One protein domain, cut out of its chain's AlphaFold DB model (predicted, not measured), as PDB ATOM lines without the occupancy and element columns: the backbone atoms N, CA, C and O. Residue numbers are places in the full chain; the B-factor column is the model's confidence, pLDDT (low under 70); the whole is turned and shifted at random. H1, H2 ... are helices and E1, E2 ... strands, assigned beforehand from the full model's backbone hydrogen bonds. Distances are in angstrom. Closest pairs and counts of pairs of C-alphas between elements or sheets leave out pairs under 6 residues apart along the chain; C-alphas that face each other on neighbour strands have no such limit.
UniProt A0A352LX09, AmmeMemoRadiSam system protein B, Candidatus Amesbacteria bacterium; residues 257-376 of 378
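Overview. This is residues 257 to 376 of the 378 residues of the protein "AmmeMemoRadiSam system protein B" of Candidatus Amesbacteria bacterium (UniProt A0A352LX09). Two sheets lie partly face to face as a sandwich, with the long strand E8 running through the larger one and, beyond the smaller one, pairing its far end with E9. The helix H1 sits at one side of the sandwich, close to both E8 and E5, and the long loop of residues 261 to 282 swings out past the sandwich before returning to E2. The printed part has 120 residues, with ten named strands and one named helix in the order E1 E2 E3 E4 E5 E6 E7 E8 E9 H1 E10. The larger sheet is branched and mixed, made of E1, E2, E7, E8, E9 and E10; the smaller is mixed, in the order E3 E4 E6 E5. The class is mostly strand, and the whole is compact, with a radius of gyration of the C-alphas of 13.8 A and spans of 42 by 30 by 24 A.

Arrangement. In the larger sheet, E8, residues 334 to 345, has E7, residues 324 to 330, on one side, and E9, residues 348 to 351, and E10, residues 371 to 375, on the other side. The pairing is staggered: E10 pairs with E8 over residues 334 to 338, and E9 over 342 to 345. E7, E8 and E9 form a meander, each strand the antiparallel neighbour of the one before, and E7 and E8 are a hairpin, as are E8 and E9. N 327 and O 338 are 2.9 A apart between E7 and E8, N 345 and O 348 are 2.8 A apart between E8 and E9, and N 337 and O 372 are 2.8 A apart between E8 and E10, each within hydrogen-bond range. E1, residues 257 to 260, is antiparallel to E7, with N 260 and O 326 at 2.8 A; on the other side of E1, E2, residues 283 to 285, is parallel to it, with N 259 and O 283 at 2.8 A. In the smaller sheet, E4, residues 298 to 302, and E6, residues 315 to 320, are parallel inner strands, with N 301 and O 318 at 2.8 A. The edge strands are E3, residues 292 to 294, in a hairpin with E4, N 300 and O 292 at 2.8 A, and E5, residues 308 to 312, in a hairpin with E6, N 317 and O 310 at 2.9 A. The parts of the two sheets that face each other are 10.7 A centre to centre, their best planes 5 degrees apart. E6 and E10 are only just apart, at 8.1 A, while E6 and E7 meet only through their link. H1, residues 357 to 364, is on both sheets but only grazes each; its closest C-alphas to E5 are those of Leu 364 and Val 309, 5.7 A apart. Every O i to N i+4 pair in H1 is within hydrogen-bond range.

Along the chain. E8 is the longest strand, 35.3 A from C-alpha 334 at (27.186, -37.386, -7.573) to C-alpha 345 at (11.596, -16.783, 16.499). E7 measures 19.6 A, E6 15.3 A, E4 and E5 13.3 A each, E10 13.2 A, H1 10.8 A, E1 10.6 A, E9 10.3 A, and E2 and E3 6.7 A each. E1 begins at C-alpha 257, (25.008, -38.145, 4.265), and E10 ends at C-alpha 375, (27.466, -35.127, -11.110).

Size, cuts and confidence. The two C-alphas farthest apart are those of Asp 269 and Ala 313, 43.6 A. The printed part has no cut, and E1 to E2 is a long link of 22 residues. The mean pLDDT of the printed part is 82.0; it is under 70 at residues 265 to 275, residue 295 and residues 353 to 358.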
ATOM      1  N   THR A 257      25.977 -39.205   3.938       94.81
ATOM      2  CA  THR A 257      25.008 -38.145   4.265       94.81
ATOM      3  C   THR A 257      25.587 -37.095   5.204       94.81
ATOM      4  O   THR A 257      26.319 -37.401   6.146       94.81
ATOM      5  N   PHE A 258      25.251 -35.829   4.962       94.00
ATOM      6  CA  PHE A 258      25.716 -34.724   5.796       94.00
ATOM      7  C   PHE A 258      24.646 -33.656   6.016       94.00
ATOM      8  O   PHE A 258      23.742 -33.488   5.200       94.00
ATOM      9  N   LEU A 259      24.787 -32.913   7.111       92.12
ATOM     10  CA  LEU A 259      23.926 -31.806   7.506       92.12
ATOM     11  C   LEU A 259      24.742 -30.724   8.214       92.12
ATOM     12  O   LEU A 259      25.523 -31.011   9.121       92.12
ATOM     13  N   MET A 260      24.567 -29.470   7.809       91.94
ATOM     14  CA  MET A 260      25.359 -28.346   8.307       91.94
ATOM     15  C   MET A 260      24.515 -27.102   8.524       91.94
ATOM     16  O   MET A 260      23.649 -26.762   7.719       91.94
ATOM     17  N   THR A 261      24.825 -26.383   9.594       90.50
ATOM     18  CA  THR A 261      24.252 -25.080   9.933       90.50
ATOM     19  C   THR A 261      25.276 -24.252  10.709       90.50
ATOM     20  O   THR A 261      26.292 -24.766  11.178       90.50
ATOM     21  N   LYS A 262      25.061 -22.936  10.794       87.12
ATOM     22  CA  LYS A 262      25.887 -22.035  11.611       87.12
ATOM     23  C   LYS A 262      25.348 -21.811  13.013       87.12
ATOM     24  O   LYS A 262      26.110 -21.417  13.886       87.12
ATOM     25  N   ASN A 263      24.041 -21.919  13.191       77.44
ATOM     26  CA  ASN A 263      23.386 -21.707  14.472       77.44
ATOM     27  C   ASN A 263      21.921 -22.087  14.293       77.44
ATOM     28  O   ASN A 263      21.149 -21.276  13.790       77.44
ATOM     29  N   ILE A 264      21.536 -23.301  14.664       75.38
ATOM     30  CA  ILE A 264      20.124 -23.659  14.818       75.38
ATOM     31  C   ILE A 264      19.884 -23.966  16.295       75.38
ATOM     32  O   ILE A 264      20.742 -24.523  16.977       75.38
ATOM     33  N   SER A 265      18.740 -23.542  16.816       67.44
ATOM     34  CA  SER A 265      18.377 -23.825  18.194       67.44
ATOM     35  C   SER A 265      18.085 -25.312  18.356       67.44
ATOM     36  O   SER A 265      17.195 -25.846  17.696       67.44
ATOM     37  N   GLY A 266      18.791 -25.961  19.280       58.38
ATOM     38  CA  GLY A 266      18.435 -27.288  19.787       58.38
ATOM     39  C   GLY A 266      17.373 -27.249  20.897       58.38
ATOM     40  O   GLY A 266      17.166 -28.261  21.566       58.38
ATOM     41  N   ALA A 267      16.752 -26.089  21.172       52.50
ATOM     42  CA  ALA A 267      15.791 -25.940  22.263       52.50
ATOM     43  C   ALA A 267      14.568 -26.853  22.058       52.50
ATOM     44  O   ALA A 267      13.856 -26.771  21.057       52.50
ATOM     45  N   ARG A 268      14.337 -27.708  23.061       50.00
ATOM     46  CA  ARG A 268      13.402 -28.849  23.087       50.00
ATOM     47  C   ARG A 268      11.935 -28.481  23.340       50.00
ATOM     48  O   ARG A 268      11.102 -29.356  23.555       50.00
ATOM     49  N   ASP A 269      11.596 -27.195  23.373       38.09
ATOM     50  CA  ASP A 269      10.400 -26.732  24.096       38.09
ATOM     51  C   ASP A 269       9.062 -26.927  23.371       38.09
ATOM     52  O   ASP A 269       8.021 -26.505  23.879       38.09
ATOM     53  N   LYS A 270       9.034 -27.613  22.223       40.31
ATOM     54  CA  LYS A 270       7.791 -28.134  21.635       40.31
ATOM     55  C   LYS A 270       8.057 -29.479  20.958       40.31
ATOM     56  O   LYS A 270       9.097 -29.603  20.315       40.31
ATOM     57  N   PRO A 271       7.118 -30.447  21.006       38.44
ATOM     58  CA  PRO A 271       7.174 -31.607  20.123       38.44
ATOM     59  C   PRO A 271       7.197 -31.079  18.683       38.44
ATOM     60  O   PRO A 271       6.232 -30.491  18.193       38.44
ATOM     61  N   GLY A 272       8.360 -31.164  18.052       47.56
ATOM     62  CA  GLY A 272       8.646 -30.534  16.776       47.56
ATOM     63  C   GLY A 272       9.933 -31.091  16.159       47.56
ATOM     64  O   GLY A 272      10.728 -31.721  16.850       47.56
ATOM     65  N   PRO A 273      10.165 -30.836  14.864       47.44
ATOM     66  CA  PRO A 273      11.227 -31.423  14.056       47.44
ATOM     67  C   PRO A 273      12.641 -30.974  14.445       47.44
ATOM     68  O   PRO A 273      13.589 -31.439  13.831       47.44
ATOM     69  N   GLY A 274      12.808 -30.090  15.437       52.00
ATOM     70  CA  GLY A 274      14.119 -29.580  15.850       52.00
ATOM     71  C   GLY A 274      15.047 -30.668  16.394       52.00
ATOM     72  O   GLY A 274      16.221 -30.677  16.049       52.00
ATOM     73  N   GLU A 275      14.525 -31.625  17.170       60.22
ATOM     74  CA  GLU A 275      15.332 -32.765  17.629       60.22
ATOM     75  C   GLU A 275      15.643 -33.709  16.463       60.22
ATOM     76  O   GLU A 275      16.800 -34.042  16.237       60.22
ATOM     77  N   ARG A 276      14.624 -34.066  15.669       70.06
ATOM     78  CA  ARG A 276      14.722 -34.986  14.519       70.06
ATOM     79  C   ARG A 276      15.617 -34.477  13.392       70.06
ATOM     80  O   ARG A 276      16.152 -35.282  12.644       70.06
ATOM     81  N   PHE A 277      15.828 -33.164  13.307       74.00
ATOM     82  CA  PHE A 277      16.691 -32.526  12.316       74.00
ATOM     83  C   PHE A 277      18.095 -33.145  12.277       74.00
ATOM     84  O   PHE A 277      18.630 -33.353  11.194       74.00
ATOM     85  N   PHE A 278      18.655 -33.471  13.444       73.25
ATOM     86  CA  PHE A 278      20.048 -33.900  13.592       73.25
ATOM     87  C   PHE A 278      20.256 -35.417  13.647       73.25
ATOM     88  O   PHE A 278      21.398 -35.872  13.672       73.25
ATOM     89  N   TYR A 279      19.187 -36.212  13.689       77.38
ATOM     90  CA  TYR A 279      19.306 -37.672  13.673       77.38
ATOM     91  C   TYR A 279      19.410 -38.194  12.237       77.38
ATOM     92  O   TYR A 279      19.220 -37.455  11.275       77.38
ATOM     93  N   GLY A 280      19.758 -39.472  12.075       82.69
ATOM     94  CA  GLY A 280      19.737 -40.123  10.768       82.69
ATOM     95  C   GLY A 280      20.715 -39.547   9.744       82.69
ATOM     96  O   GLY A 280      20.449 -39.608   8.554       82.69
ATOM     97  N   THR A 281      21.832 -38.956  10.166       89.31
ATOM     98  CA  THR A 281      22.835 -38.391   9.250       89.31
ATOM     99  C   THR A 281      24.236 -38.771   9.716       89.31
ATOM    100  O   THR A 281      24.501 -38.768  10.915       89.31
ATOM    101  N   GLU A 282      25.146 -39.098   8.795       92.75
ATOM    102  CA  GLU A 282      26.501 -39.542   9.165       92.75
ATOM    103  C   GLU A 282      27.370 -38.409   9.696       92.75
ATOM    104  O   GLU A 282      28.155 -38.607  10.624       92.75
ATOM    105  N   TYR A 283      27.239 -37.219   9.112       92.44
ATOM    106  CA  TYR A 283      27.979 -36.042   9.536       92.44
ATOM    107  C   TYR A 283      27.042 -34.875   9.821       92.44
ATOM    108  O   TYR A 283      26.372 -34.371   8.923       92.44
ATOM    109  N   VAL A 284      27.042 -34.406  11.066       90.81
ATOM    110  CA  VAL A 284      26.278 -33.233  11.490       90.81
ATOM    111  C   VAL A 284      27.235 -32.183  12.039       90.81
ATOM    112  O   VAL A 284      28.047 -32.474  12.916       90.81
ATOM    113  N   ASN A 285      27.133 -30.953  11.536       90.19
ATOM    114  CA  ASN A 285      27.830 -29.796  12.088       90.19
ATOM    115  C   ASN A 285      26.837 -28.661  12.364       90.19
ATOM    116  O   ASN A 285      26.375 -27.980  11.448       90.19
ATOM    117  N   GLU A 286      26.498 -28.469  13.636       87.12
ATOM    118  CA  GLU A 286      25.474 -27.508  14.068       87.12
ATOM    119  C   GLU A 286      25.979 -26.056  14.140       87.12
ATOM    120  O   GLU A 286      25.191 -25.113  14.249       87.12
ATOM    121  N   ASN A 287      27.297 -25.866  14.094       88.31
ATOM    122  CA  ASN A 287      27.939 -24.560  14.163       88.31
ATOM    123  C   ASN A 287      29.227 -24.573  13.338       88.31
ATOM    124  O   ASN A 287      30.333 -24.673  13.869       88.31
ATOM    125  N   LEU A 288      29.070 -24.486  12.018       91.12
ATOM    126  CA  LEU A 288      30.194 -24.495  11.094       91.12
ATOM    127  C   LEU A 288      31.097 -23.268  11.329       91.12
ATOM    128  O   LEU A 288      30.705 -22.126  11.064       91.12
ATOM    129  N   THR A 289      32.317 -23.514  11.811       91.12
ATOM    130  CA  THR A 289      33.367 -22.499  12.030       91.12
ATOM    131  C   THR A 289      34.530 -22.611  11.050       91.12
ATOM    132  O   THR A 289      35.282 -21.654  10.891       91.12
ATOM    133  N   GLU A 290      34.660 -23.750  10.374       92.75
ATOM    134  CA  GLU A 290      35.709 -24.045   9.399       92.75
ATOM    135  C   GLU A 290      35.087 -24.461   8.064       92.75
ATOM    136  O   GLU A 290      33.949 -24.927   8.021       92.75
ATOM    137  N   THR A 291      35.814 -24.282   6.962       93.50
ATOM    138  CA  THR A 291      35.325 -24.680   5.639       93.50
ATOM    139  C   THR A 291      35.196 -26.196   5.550       93.50
ATOM    140  O   THR A 291      36.178 -26.923   5.703       93.50
ATOM    141  N   PHE A 292      34.001 -26.671   5.214       91.88
ATOM    142  CA  PHE A 292      33.782 -28.059   4.847       91.88
ATOM    143  C   PHE A 292      34.029 -28.244   3.350       91.88
ATOM    144  O   PHE A 292      33.387 -27.606   2.515       91.88
ATOM    145  N   ASN A 293      34.954 -29.138   3.014       88.62
ATOM    146  CA  ASN A 293      35.280 -29.489   1.640       88.62
ATOM    147  C   ASN A 293      34.892 -30.939   1.387       88.62
ATOM    148  O   ASN A 293      35.470 -31.850   1.982       88.62
ATOM    149  N   LEU A 294      33.973 -31.161   0.454       81.19
ATOM    150  CA  LEU A 294      33.797 -32.473  -0.147       81.19
ATOM    151  C   LEU A 294      34.731 -32.534  -1.361       81.19
ATOM    152  O   LEU A 294      34.664 -31.660  -2.225       81.19
ATOM    153  N   ILE A 295      35.577 -33.572  -1.452       63.47
ATOM    154  CA  ILE A 295      36.651 -33.748  -2.467       63.47
ATOM    155  C   ILE A 295      36.161 -33.568  -3.924       63.47
ATOM    156  O   ILE A 295      36.947 -33.397  -4.849       63.47
ATOM    157  N   ARG A 296      34.848 -33.571  -4.141       73.31
ATOM    158  CA  ARG A 296      34.190 -33.707  -5.431       73.31
ATOM    159  C   ARG A 296      33.359 -32.479  -5.837       73.31
ATOM    160  O   ARG A 296      32.295 -32.619  -6.430       73.31
ATOM    161  N   GLY A 297      33.841 -31.279  -5.510       80.69
ATOM    162  CA  GLY A 297      33.301 -30.023  -6.049       80.69
ATOM    163  C   GLY A 297      32.247 -29.317  -5.191       80.69
ATOM    164  O   GLY A 297      31.612 -28.393  -5.685       80.69
ATOM    165  N   LEU A 298      32.071 -29.698  -3.922       90.88
ATOM    166  CA  LEU A 298      31.254 -28.946  -2.962       90.88
ATOM    167  C   LEU A 298      32.145 -28.329  -1.886       90.88
ATOM    168  O   LEU A 298      32.873 -29.035  -1.190       90.88
ATOM    169  N   GLU A 299      32.036 -27.019  -1.719       93.81
ATOM    170  CA  GLU A 299      32.706 -26.263  -0.666       93.81
ATOM    171  C   GLU A 299      31.663 -25.470   0.124       93.81
ATOM    172  O   GLU A 299      30.935 -24.651  -0.437       93.81
ATOM    173  N   ILE A 300      31.576 -25.705   1.431       94.56
ATOM    174  CA  ILE A 300      30.682 -24.977   2.332       94.56
ATOM    175  C   ILE A 300      31.555 -24.146   3.265       94.56
ATOM    176  O   ILE A 300      32.263 -24.672   4.122       94.56
ATOM    177  N   ILE A 301      31.522 -22.832   3.069       94.81
ATOM    178  CA  ILE A 301      32.333 -21.856   3.792       94.81
ATOM    179  C   ILE A 301      31.458 -21.208   4.867       94.81
ATOM    180  O   ILE A 301      30.353 -20.759   4.554       94.81
ATOM    181  N   PRO A 302      31.920 -21.089   6.122       93.12
ATOM    182  CA  PRO A 302      31.188 -20.352   7.143       93.12
ATOM    183  C   PRO A 302      31.064 -18.867   6.761       93.12
ATOM    184  O   PRO A 302      32.049 -18.138   6.683       93.12
ATOM    185  N   GLY A 303      29.835 -18.403   6.538       86.19
ATOM    186  CA  GLY A 303      29.499 -17.051   6.087       86.19
ATOM    187  C   GLY A 303      29.019 -16.102   7.193       86.19
ATOM    188  O   GLY A 303      29.137 -16.372   8.389       86.19
ATOM    189  N   GLY A 304      28.488 -14.944   6.787       83.25
ATOM    190  CA  GLY A 304      27.978 -13.894   7.678       83.25
ATOM    191  C   GLY A 304      26.541 -14.139   8.158       83.25
ATOM    192  O   GLY A 304      26.219 -15.193   8.698       83.25
ATOM    193  N   LYS A 305      25.663 -13.139   7.997       85.00
ATOM    194  CA  LYS A 305      24.232 -13.275   8.331       85.00
ATOM    195  C   LYS A 305      23.442 -14.002   7.241       85.00
ATOM    196  O   LYS A 305      22.722 -14.935   7.569       85.00
ATOM    197  N   ALA A 306      23.590 -13.575   5.990       90.44
ATOM    198  CA  ALA A 306      22.869 -14.119   4.846       90.44
ATOM    199  C   ALA A 306      23.732 -15.108   4.062       90.44
ATOM    200  O   ALA A 306      24.944 -14.905   3.922       90.44
ATOM    201  N   SER A 307      23.089 -16.145   3.546       94.31
ATOM    202  CA  SER A 307      23.733 -17.173   2.742       94.31
ATOM    203  C   SER A 307      23.869 -16.757   1.281       94.31
ATOM    204  O   SER A 307      23.056 -15.994   0.759       94.31
ATOM    205  N   LYS A 308      24.894 -17.281   0.603       94.38
ATOM    206  CA  LYS A 308      25.085 -17.116  -0.843       94.38
ATOM    207  C   LYS A 308      25.559 -18.423  -1.461       94.38
ATOM    208  O   LYS A 308      26.502 -19.030  -0.959       94.38
ATOM    209  N   VAL A 309      24.963 -18.797  -2.586       94.50
ATOM    210  CA  VAL A 309      25.411 -19.926  -3.404       94.50
ATOM    211  C   VAL A 309      26.077 -19.392  -4.669       94.50
ATOM    212  O   VAL A 309      25.673 -18.377  -5.231       94.50
ATOM    213  N   THR A 310      27.185 -20.000  -5.073       93.19
ATOM    214  CA  THR A 310      27.920 -19.645  -6.292       93.19
ATOM    215  C   THR A 310      28.307 -20.922  -7.015       93.19
ATOM    216  O   THR A 310      28.804 -21.862  -6.397       93.19
ATOM    217  N   ARG A 311      28.040 -20.967  -8.321       89.25
ATOM    218  CA  ARG A 311      28.294 -22.130  -9.168       89.25
ATOM    219  C   ARG A 311      29.293 -21.758 -10.258       89.25
ATOM    220  O   ARG A 311      29.014 -20.882 -11.072       89.25
ATOM    221  N   GLU A 312      30.425 -22.450 -10.285       86.06
ATOM    222  CA  GLU A 312      31.511 -22.251 -11.248       86.06
ATOM    223  C   GLU A 312      31.886 -23.595 -11.874       86.06
ATOM    224  O   GLU A 312      32.497 -24.429 -11.214       86.06
ATOM    225  N   ALA A 313      31.527 -23.818 -13.142       79.69
ATOM    226  CA  ALA A 313      31.781 -25.063 -13.882       79.69
ATOM    227  C   ALA A 313      31.422 -26.349 -13.093       79.69
ATOM    228  O   ALA A 313      30.267 -26.772 -13.114       79.69
ATOM    229  N   ASN A 314      32.398 -26.934 -12.385       76.19
ATOM    230  CA  ASN A 314      32.288 -28.175 -11.607       76.19
ATOM    231  C   ASN A 314      32.353 -27.960 -10.079       76.19
ATOM    232  O   ASN A 314      32.446 -28.931  -9.330       76.19
ATOM    233  N   LYS A 315      32.342 -26.708  -9.605       86.62
ATOM    234  CA  LYS A 315      32.394 -26.343  -8.187       86.62
ATOM    235  C   LYS A 315      31.124 -25.599  -7.775       86.62
ATOM    236  O   LYS A 315      30.701 -24.646  -8.432       86.62
ATOM    237  N   LEU A 316      30.530 -26.025  -6.668       91.69
ATOM    238  CA  LEU A 316      29.498 -25.302  -5.943       91.69
ATOM    239  C   LEU A 316      30.090 -24.813  -4.624       91.69
ATOM    240  O   LEU A 316      30.506 -25.616  -3.790       91.69
ATOM    241  N   THR A 317      30.099 -23.499  -4.436       94.00
ATOM    242  CA  THR A 317      30.500 -22.875  -3.177       94.00
ATOM    243  C   THR A 317      29.266 -22.317  -2.477       94.00
ATOM    244  O   THR A 317      28.530 -21.502  -3.040       94.00
ATOM    245  N   VAL A 318      29.048 -22.735  -1.232       95.00
ATOM    246  CA  VAL A 318      27.997 -22.223  -0.351       95.00
ATOM    247  C   VAL A 318      28.647 -21.408   0.760       95.00
ATOM    248  O   VAL A 318      29.263 -21.959   1.664       95.00
ATOM    249  N   ASN A 319      28.491 -20.088   0.719       95.44
ATOM    250  CA  ASN A 319      28.778 -19.235   1.868       95.44
ATOM    251  C   ASN A 319      27.585 -19.334   2.824       95.44
ATOM    252  O   ASN A 319      26.550 -18.713   2.583       95.44
ATOM    253  N   LEU A 320      27.714 -20.152   3.867       95.06
ATOM    254  CA  LEU A 320      26.638 -20.532   4.776       95.06
ATOM    255  C   LEU A 320      26.412 -19.455   5.845       95.06
ATOM    256  O   LEU A 320      27.239 -19.280   6.735       95.06
ATOM    257  N   GLY A 321      25.317 -18.709   5.748       92.94
ATOM    258  CA  GLY A 321      24.877 -17.733   6.745       92.94
ATOM    259  C   GLY A 321      24.101 -18.366   7.905       92.94
ATOM    260  O   GLY A 321      24.092 -19.580   8.083       92.94
ATOM    261  N   LYS A 322      23.432 -17.534   8.711       89.75
ATOM    262  CA  LYS A 322      22.545 -17.991   9.803       89.75
ATOM    263  C   LYS A 322      21.132 -18.338   9.326       89.75
ATOM    264  O   LYS A 322      20.350 -18.892  10.086       89.75
ATOM    265  N   ASP A 323      20.802 -17.977   8.094       89.44
ATOM    266  CA  ASP A 323      19.477 -18.106   7.489       89.44
ATOM    267  C   ASP A 323      19.302 -19.397   6.676       89.44
ATOM    268  O   ASP A 323      18.302 -19.536   5.972       89.44
ATOM    269  N   LEU A 324      20.265 -20.321   6.719       91.12
ATOM    270  CA  LEU A 324      20.282 -21.529   5.897       91.12
ATOM    271  C   LEU A 324      20.932 -22.696   6.642       91.12
ATOM    272  O   LEU A 324      21.963 -22.537   7.294       91.12
ATOM    273  N   ALA A 325      20.363 -23.880   6.464       91.12
ATOM    274  CA  ALA A 325      21.044 -25.148   6.654       91.12
ATOM    275  C   ALA A 325      21.228 -25.844   5.300       91.12
ATOM    276  O   ALA A 325      20.442 -25.652   4.369       91.12
ATOM    277  N   VAL A 326      22.274 -26.658   5.197       93.19
ATOM    278  CA  VAL A 326      22.594 -27.440   4.000       93.19
ATOM    279  C   VAL A 326      22.671 -28.902   4.390       93.19
ATOM    280  O   VAL A 326      23.429 -29.259   5.286       93.19
ATOM    281  N   ALA A 327      21.905 -29.740   3.705       93.25
ATOM    282  CA  ALA A 327      21.986 -31.188   3.817       93.25
ATOM    283  C   ALA A 327      22.438 -31.795   2.488       93.25
ATOM    284  O   ALA A 327      22.357 -31.143   1.444       93.25
ATOM    285  N   GLY A 328      22.886 -33.045   2.490       93.44
ATOM    286  CA  GLY A 328      23.180 -33.722   1.237       93.44
ATOM    287  C   GLY A 328      23.387 -35.221   1.336       93.44
ATOM    288  O   GLY A 328      23.575 -35.780   2.416       93.44
ATOM    289  N   ILE A 329      23.334 -35.846   0.161       94.38
ATOM    290  CA  ILE A 329      23.515 -37.276  -0.075       94.38
ATOM    291  C   ILE A 329      24.546 -37.421  -1.196       94.38
ATOM    292  O   ILE A 329      24.268 -37.075  -2.346       94.38
ATOM    293  N   ASP A 330      25.731 -37.921  -0.868       93.00
ATOM    294  CA  ASP A 330      26.752 -38.340  -1.829       93.00
ATOM    295  C   ASP A 330      26.546 -39.827  -2.144       93.00
ATOM    296  O   ASP A 330      26.572 -40.667  -1.248       93.00
ATOM    297  N   THR A 331      26.298 -40.157  -3.412       89.00
ATOM    298  CA  THR A 331      26.055 -41.533  -3.881       89.00
ATOM    299  C   THR A 331      27.285 -42.187  -4.509       89.00
ATOM    300  O   THR A 331      27.194 -43.279  -5.066       89.00
ATOM    301  N   GLY A 332      28.428 -41.503  -4.518       86.38
ATOM    302  CA  GLY A 332      29.615 -41.908  -5.262       86.38
ATOM    303  C   GLY A 332      29.559 -41.598  -6.764       86.38
ATOM    304  O   GLY A 332      30.626 -41.505  -7.373       86.38
ATOM    305  N   GLU A 333      28.375 -41.372  -7.347       86.94
ATOM    306  CA  GLU A 333      28.166 -40.904  -8.735       86.94
ATOM    307  C   GLU A 333      27.902 -39.390  -8.813       86.94
ATOM    308  O   GLU A 333      28.159 -38.737  -9.826       86.94
ATOM    309  N   GLY A 334      27.401 -38.814  -7.726       88.62
ATOM    310  CA  GLY A 334      27.186 -37.386  -7.573       88.62
ATOM    311  C   GLY A 334      26.728 -37.051  -6.161       88.62
ATOM    312  O   GLY A 334      26.492 -37.944  -5.348       88.62
ATOM    313  N   VAL A 335      26.583 -35.759  -5.882       91.19
ATOM    314  CA  VAL A 335      26.008 -35.269  -4.628       91.19
ATOM    315  C   VAL A 335      24.712 -34.523  -4.897       91.19
ATOM    316  O   VAL A 335      24.677 -33.566  -5.675       91.19
ATOM    317  N   ARG A 336      23.644 -34.960  -4.226       92.38
ATOM    318  CA  ARG A 336      22.396 -34.207  -4.096       92.38
ATOM    319  C   ARG A 336      22.512 -33.311  -2.872       92.38
ATOM    320  O   ARG A 336      22.810 -33.798  -1.787       92.38
ATOM    321  N   ILE A 337      22.299 -32.019  -3.051       92.94
ATOM    322  CA  ILE A 337      22.436 -30.988  -2.022       92.94
ATOM    323  C   ILE A 337      21.069 -30.362  -1.821       92.94
ATOM    324  O   ILE A 337      20.403 -30.031  -2.797       92.94
ATOM    325  N   ILE A 338      20.662 -30.203  -0.571       92.00
ATOM    326  CA  ILE A 338      19.347 -29.713  -0.176       92.00
ATOM    327  C   ILE A 338      19.531 -28.469   0.683       92.00
ATOM    328  O   ILE A 338      20.287 -28.465   1.658       92.00
ATOM    329  N   PHE A 339      18.817 -27.416   0.314       90.88
ATOM    330  CA  PHE A 339      18.862 -26.106   0.940       90.88
ATOM    331  C   PHE A 339      17.629 -25.917   1.817       90.88
ATOM    332  O   PHE A 339      16.490 -26.004   1.359       90.88
ATOM    333  N   LEU A 340      17.860 -25.664   3.103       88.06
ATOM    334  CA  LEU A 340      16.829 -25.635   4.134       88.06
ATOM    335  C   LEU A 340      16.800 -24.240   4.773       88.06
ATOM    336  O   LEU A 340      17.636 -23.955   5.635       88.06
ATOM    337  N   PRO A 341      15.882 -23.349   4.354       87.81
ATOM    338  CA  PRO A 341      15.790 -22.003   4.907       87.81
ATOM    339  C   PRO A 341      15.540 -22.031   6.418       87.81
ATOM    340  O   PRO A 341      14.697 -22.785   6.917       87.81
ATOM    341  N   LEU A 342      16.265 -21.185   7.146       85.88
ATOM    342  CA  LEU A 342      16.119 -21.016   8.586       85.88
ATOM    343  C   LEU A 342      15.510 -19.648   8.896       85.88
ATOM    344  O   LEU A 342      15.923 -18.627   8.345       85.88
ATOM    345  N   GLY A 343      14.548 -19.638   9.812       80.88
ATOM    346  CA  GLY A 343      13.925 -18.433  10.351       80.88
ATOM    347  C   GLY A 343      14.350 -18.179  11.794       80.88
ATOM    348  O   GLY A 343      14.958 -19.032  12.436       80.88
ATOM    349  N   GLU A 344      13.992 -17.016  12.331       79.62
ATOM    350  CA  GLU A 344      14.258 -16.652  13.724       79.62
ATOM    351  C   GLU A 344      12.943 -16.368  14.459       79.62
ATOM    352  O   GLU A 344      12.106 -15.599  13.985       79.62
ATOM    353  N   ILE A 345      12.749 -16.996  15.619       74.19
ATOM    354  CA  ILE A 345      11.596 -16.783  16.499       74.19
ATOM    355  C   ILE A 345      12.134 -16.517  17.903       74.19
ATOM    356  O   ILE A 345      12.817 -17.361  18.479       74.19
ATOM    357  N   SER A 346      11.829 -15.344  18.463       79.50
ATOM    358  CA  SER A 346      12.244 -14.950  19.820       79.50
ATOM    359  C   SER A 346      13.755 -15.101  20.082       79.50
ATOM    360  O   SER A 346      14.160 -15.567  21.144       79.50
ATOM    361  N   GLY A 347      14.597 -14.739  19.106       75.19
ATOM    362  CA  GLY A 347      16.059 -14.824  19.230       75.19
ATOM    363  C   GLY A 347      16.655 -16.215  18.991       75.19
ATOM    364  O   GLY A 347      17.856 -16.407  19.170       75.19
ATOM    365  N   GLN A 348      15.829 -17.200  18.632       75.56
ATOM    366  CA  GLN A 348      16.235 -18.581  18.381       75.56
ATOM    367  C   GLN A 348      16.025 -18.926  16.905       75.56
ATOM    368  O   GLN A 348      14.983 -18.609  16.329       75.56
ATOM    369  N   THR A 349      17.011 -19.575  16.291       78.75
ATOM    370  CA  THR A 349      16.963 -19.973  14.879       78.75
ATOM    371  C   THR A 349      16.303 -21.343  14.728       78.75
ATOM    372  O   THR A 349      16.662 -22.273  15.442       78.75
ATOM    373  N   TYR A 350      15.372 -21.496  13.789       75.94
ATOM    374  CA  TYR A 350      14.632 -22.739  13.550       75.94
ATOM    375  C   TYR A 350      14.500 -23.036  12.061       75.94
ATOM    376  O   TYR A 350      14.531 -22.126  11.233       75.94
ATOM    377  N   LEU A 351      14.261 -24.307  11.725       76.81
ATOM    378  CA  LEU A 351      13.840 -24.691  10.380       76.81
ATOM    379  C   LEU A 351      12.510 -24.010  10.043       76.81
ATOM    380  O   LEU A 351      11.513 -24.189  10.751       76.81
ATOM    381  N   GLN A 352      12.489 -23.227   8.967       72.94
ATOM    382  CA  GLN A 352      11.288 -22.506   8.575       72.94
ATOM    383  C   GLN A 352      10.299 -23.457   7.890       72.94
ATOM    384  O   GLN A 352      10.640 -24.144   6.927       72.94
ATOM    385  N   ARG A 353       9.059 -23.515   8.392       62.50
ATOM    386  CA  ARG A 353       7.978 -24.330   7.808       62.50
ATOM    387  C   ARG A 353       7.114 -23.483   6.873       62.50
ATOM    388  O   ARG A 353       6.842 -22.329   7.190       62.50
ATOM    389  N   GLY A 354       6.644 -24.068   5.769       50.94
ATOM    390  CA  GLY A 354       5.548 -23.510   4.961       50.94
ATOM    391  C   GLY A 354       5.792 -22.153   4.286       50.94
ATOM    392  O   GLY A 354       4.823 -21.469   3.976       50.94
ATOM    393  N   LEU A 355       7.043 -21.733   4.074       48.84
ATOM    394  CA  LEU A 355       7.331 -20.563   3.236       48.84
ATOM    395  C   LEU A 355       6.948 -20.830   1.774       48.84
ATOM    396  O   LEU A 355       7.137 -21.944   1.284       48.84
ATOM    397  N   GLU A 356       6.586 -19.771   1.047       54.47
ATOM    398  CA  GLU A 356       6.853 -19.691  -0.392       54.47
ATOM    399  C   GLU A 356       8.378 -19.642  -0.576       54.47
ATOM    400  O   GLU A 356       8.985 -18.587  -0.753       54.47
ATOM    401  N   LYS A 357       9.026 -20.811  -0.438       65.00
ATOM    402  CA  LYS A 357      10.484 -20.993  -0.521       65.00
ATOM    403  C   LYS A 357      11.068 -20.418  -1.817       65.00
ATOM    404  O   LYS A 357      12.254 -20.113  -1.871       65.00
ATOM    405  N   THR A 358      10.212 -20.236  -2.816       66.56
ATOM    406  CA  THR A 358      10.451 -19.609  -4.109       66.56
ATOM    407  C   THR A 358      11.269 -18.323  -4.020       66.56
ATOM    408  O   THR A 358      12.369 -18.299  -4.554       66.56
ATOM    409  N   GLU A 359      10.828 -17.295  -3.283       78.00
ATOM    410  CA  GLU A 359      11.562 -16.012  -3.240       78.00
ATOM    411  C   GLU A 359      12.947 -16.170  -2.587       78.00
ATOM    412  O   GLU A 359      13.942 -15.570  -3.005       78.00
ATOM    413  N   TYR A 360      13.035 -17.030  -1.569       83.94
ATOM    414  CA  TYR A 360      14.292 -17.316  -0.887       83.94
ATOM    415  C   TYR A 360      15.289 -18.039  -1.808       83.94
ATOM    416  O   TYR A 360      16.470 -17.685  -1.831       83.94
ATOM    417  N   PHE A 361      14.831 -19.036  -2.571       87.56
ATOM    418  CA  PHE A 361      15.667 -19.779  -3.514       87.56
ATOM    419  C   PHE A 361      16.031 -18.952  -4.749       87.56
ATOM    420  O   PHE A 361      17.192 -18.991  -5.161       87.56
ATOM    421  N   ASP A 362      15.123 -18.108  -5.244       86.06
ATOM    422  CA  ASP A 362      15.393 -17.157  -6.329       86.06
ATOM    423  C   ASP A 362      16.549 -16.215  -5.953       86.06
ATOM    424  O   ASP A 362      17.487 -16.021  -6.730       86.06
ATOM    425  N   ARG A 363      16.558 -15.702  -4.713       87.19
ATOM    426  CA  ARG A 363      17.660 -14.884  -4.173       87.19
ATOM    427  C   ARG A 363      18.995 -15.635  -4.130       87.19
ATOM    428  O   ARG A 363      20.050 -15.013  -4.264       87.19
ATOM    429  N   LEU A 364      18.970 -16.950  -3.909       88.31
ATOM    430  CA  LEU A 364      20.169 -17.792  -3.920       88.31
ATOM    431  C   LEU A 364      20.573 -18.252  -5.330       88.31
ATOM    432  O   LEU A 364      21.657 -18.816  -5.479       88.31
ATOM    433  N   GLY A 365      19.744 -18.010  -6.351       87.31
ATOM    434  CA  GLY A 365      19.954 -18.515  -7.708       87.31
ATOM    435  C   GLY A 365      19.800 -20.036  -7.809       87.31
ATOM    436  O   GLY A 365      20.520 -20.672  -8.579       87.31
ATOM    437  N   ILE A 366      18.913 -20.617  -6.998       86.44
ATOM    438  CA  ILE A 366      18.627 -22.059  -6.935       86.44
ATOM    439  C   ILE A 366      17.209 -22.291  -7.452       86.44
ATOM    440  O   ILE A 366      16.367 -21.399  -7.373       86.44
ATOM    441  N   ASP A 367      16.939 -23.478  -7.993       83.06
ATOM    442  CA  ASP A 367      15.581 -23.824  -8.394       83.06
ATOM    443  C   ASP A 367      14.605 -23.865  -7.200       83.06
ATOM    444  O   ASP A 367      14.986 -23.918  -6.027       83.06
ATOM    445  N   GLN A 368      13.311 -23.867  -7.516       79.56
ATOM    446  CA  GLN A 368      12.240 -23.803  -6.521       79.56
ATOM    447  C   GLN A 368      12.107 -25.073  -5.667       79.56
ATOM    448  O   GLN A 368      11.425 -25.043  -4.643       79.56
ATOM    449  N   THR A 369      12.752 -26.180  -6.052       78.75
ATOM    450  CA  THR A 369      12.801 -27.391  -5.220       78.75
ATOM    451  C   THR A 369      13.750 -27.213  -4.037       78.75
ATOM    452  O   THR A 369      13.598 -27.895  -3.023       78.75
ATOM    453  N   GLY A 370      14.682 -26.256  -4.128       85.44
ATOM    454  CA  GLY A 370      15.713 -26.053  -3.119       85.44
ATOM    455  C   GLY A 370      16.766 -27.151  -3.148       85.44
ATOM    456  O   GLY A 370      17.385 -27.425  -2.121       85.44
ATOM    457  N   GLU A 371      16.955 -27.801  -4.295       88.81
ATOM    458  CA  GLU A 371      17.911 -28.887  -4.466       88.81
ATOM    459  C   GLU A 371      18.887 -28.585  -5.607       88.81
ATOM    460  O   GLU A 371      18.556 -27.938  -6.596       88.81
ATOM    461  N   ILE A 372      20.128 -29.052  -5.477       90.06
ATOM    462  CA  ILE A 372      21.118 -29.040  -6.559       90.06
ATOM    463  C   ILE A 372      21.750 -30.419  -6.638       90.06
ATOM    464  O   ILE A 372      22.192 -30.966  -5.630       90.06
ATOM    465  N   PHE A 373      21.860 -30.955  -7.852       89.25
ATOM    466  CA  PHE A 373      22.635 -32.160  -8.107       89.25
ATOM    467  C   PHE A 373      23.957 -31.824  -8.803       89.25
ATOM    468  O   PHE A 373      23.978 -31.156  -9.839       89.25
ATOM    469  N   ILE A 374      25.065 -32.310  -8.245       87.88
ATOM    470  CA  ILE A 374      26.395 -32.244  -8.857       87.88
ATOM    471  C   ILE A 374      26.777 -33.657  -9.283       87.88
ATOM    472  O   ILE A 374      26.994 -34.520  -8.437       87.88
ATOM    473  N   HIS A 375      26.891 -33.889 -10.590       86.50
ATOM    474  CA  HIS A 375      27.466 -35.127 -11.110       86.50
ATOM    475  C   HIS A 375      28.979 -35.105 -10.936       86.50
ATOM    476  O   HIS A 375      29.635 -34.122 -11.293       86.50
ATOM    477  N   TYR A 376      29.544 -36.209 -10.465       83.19
ATOM    478  CA  TYR A 376      30.979 -36.405 -10.564       83.19
ATOM    479  C   TYR A 376      31.283 -36.797 -12.002       83.19
ATOM    480  O   TYR A 376      30.760 -37.788 -12.508       83.19
TER     481      TYR A 376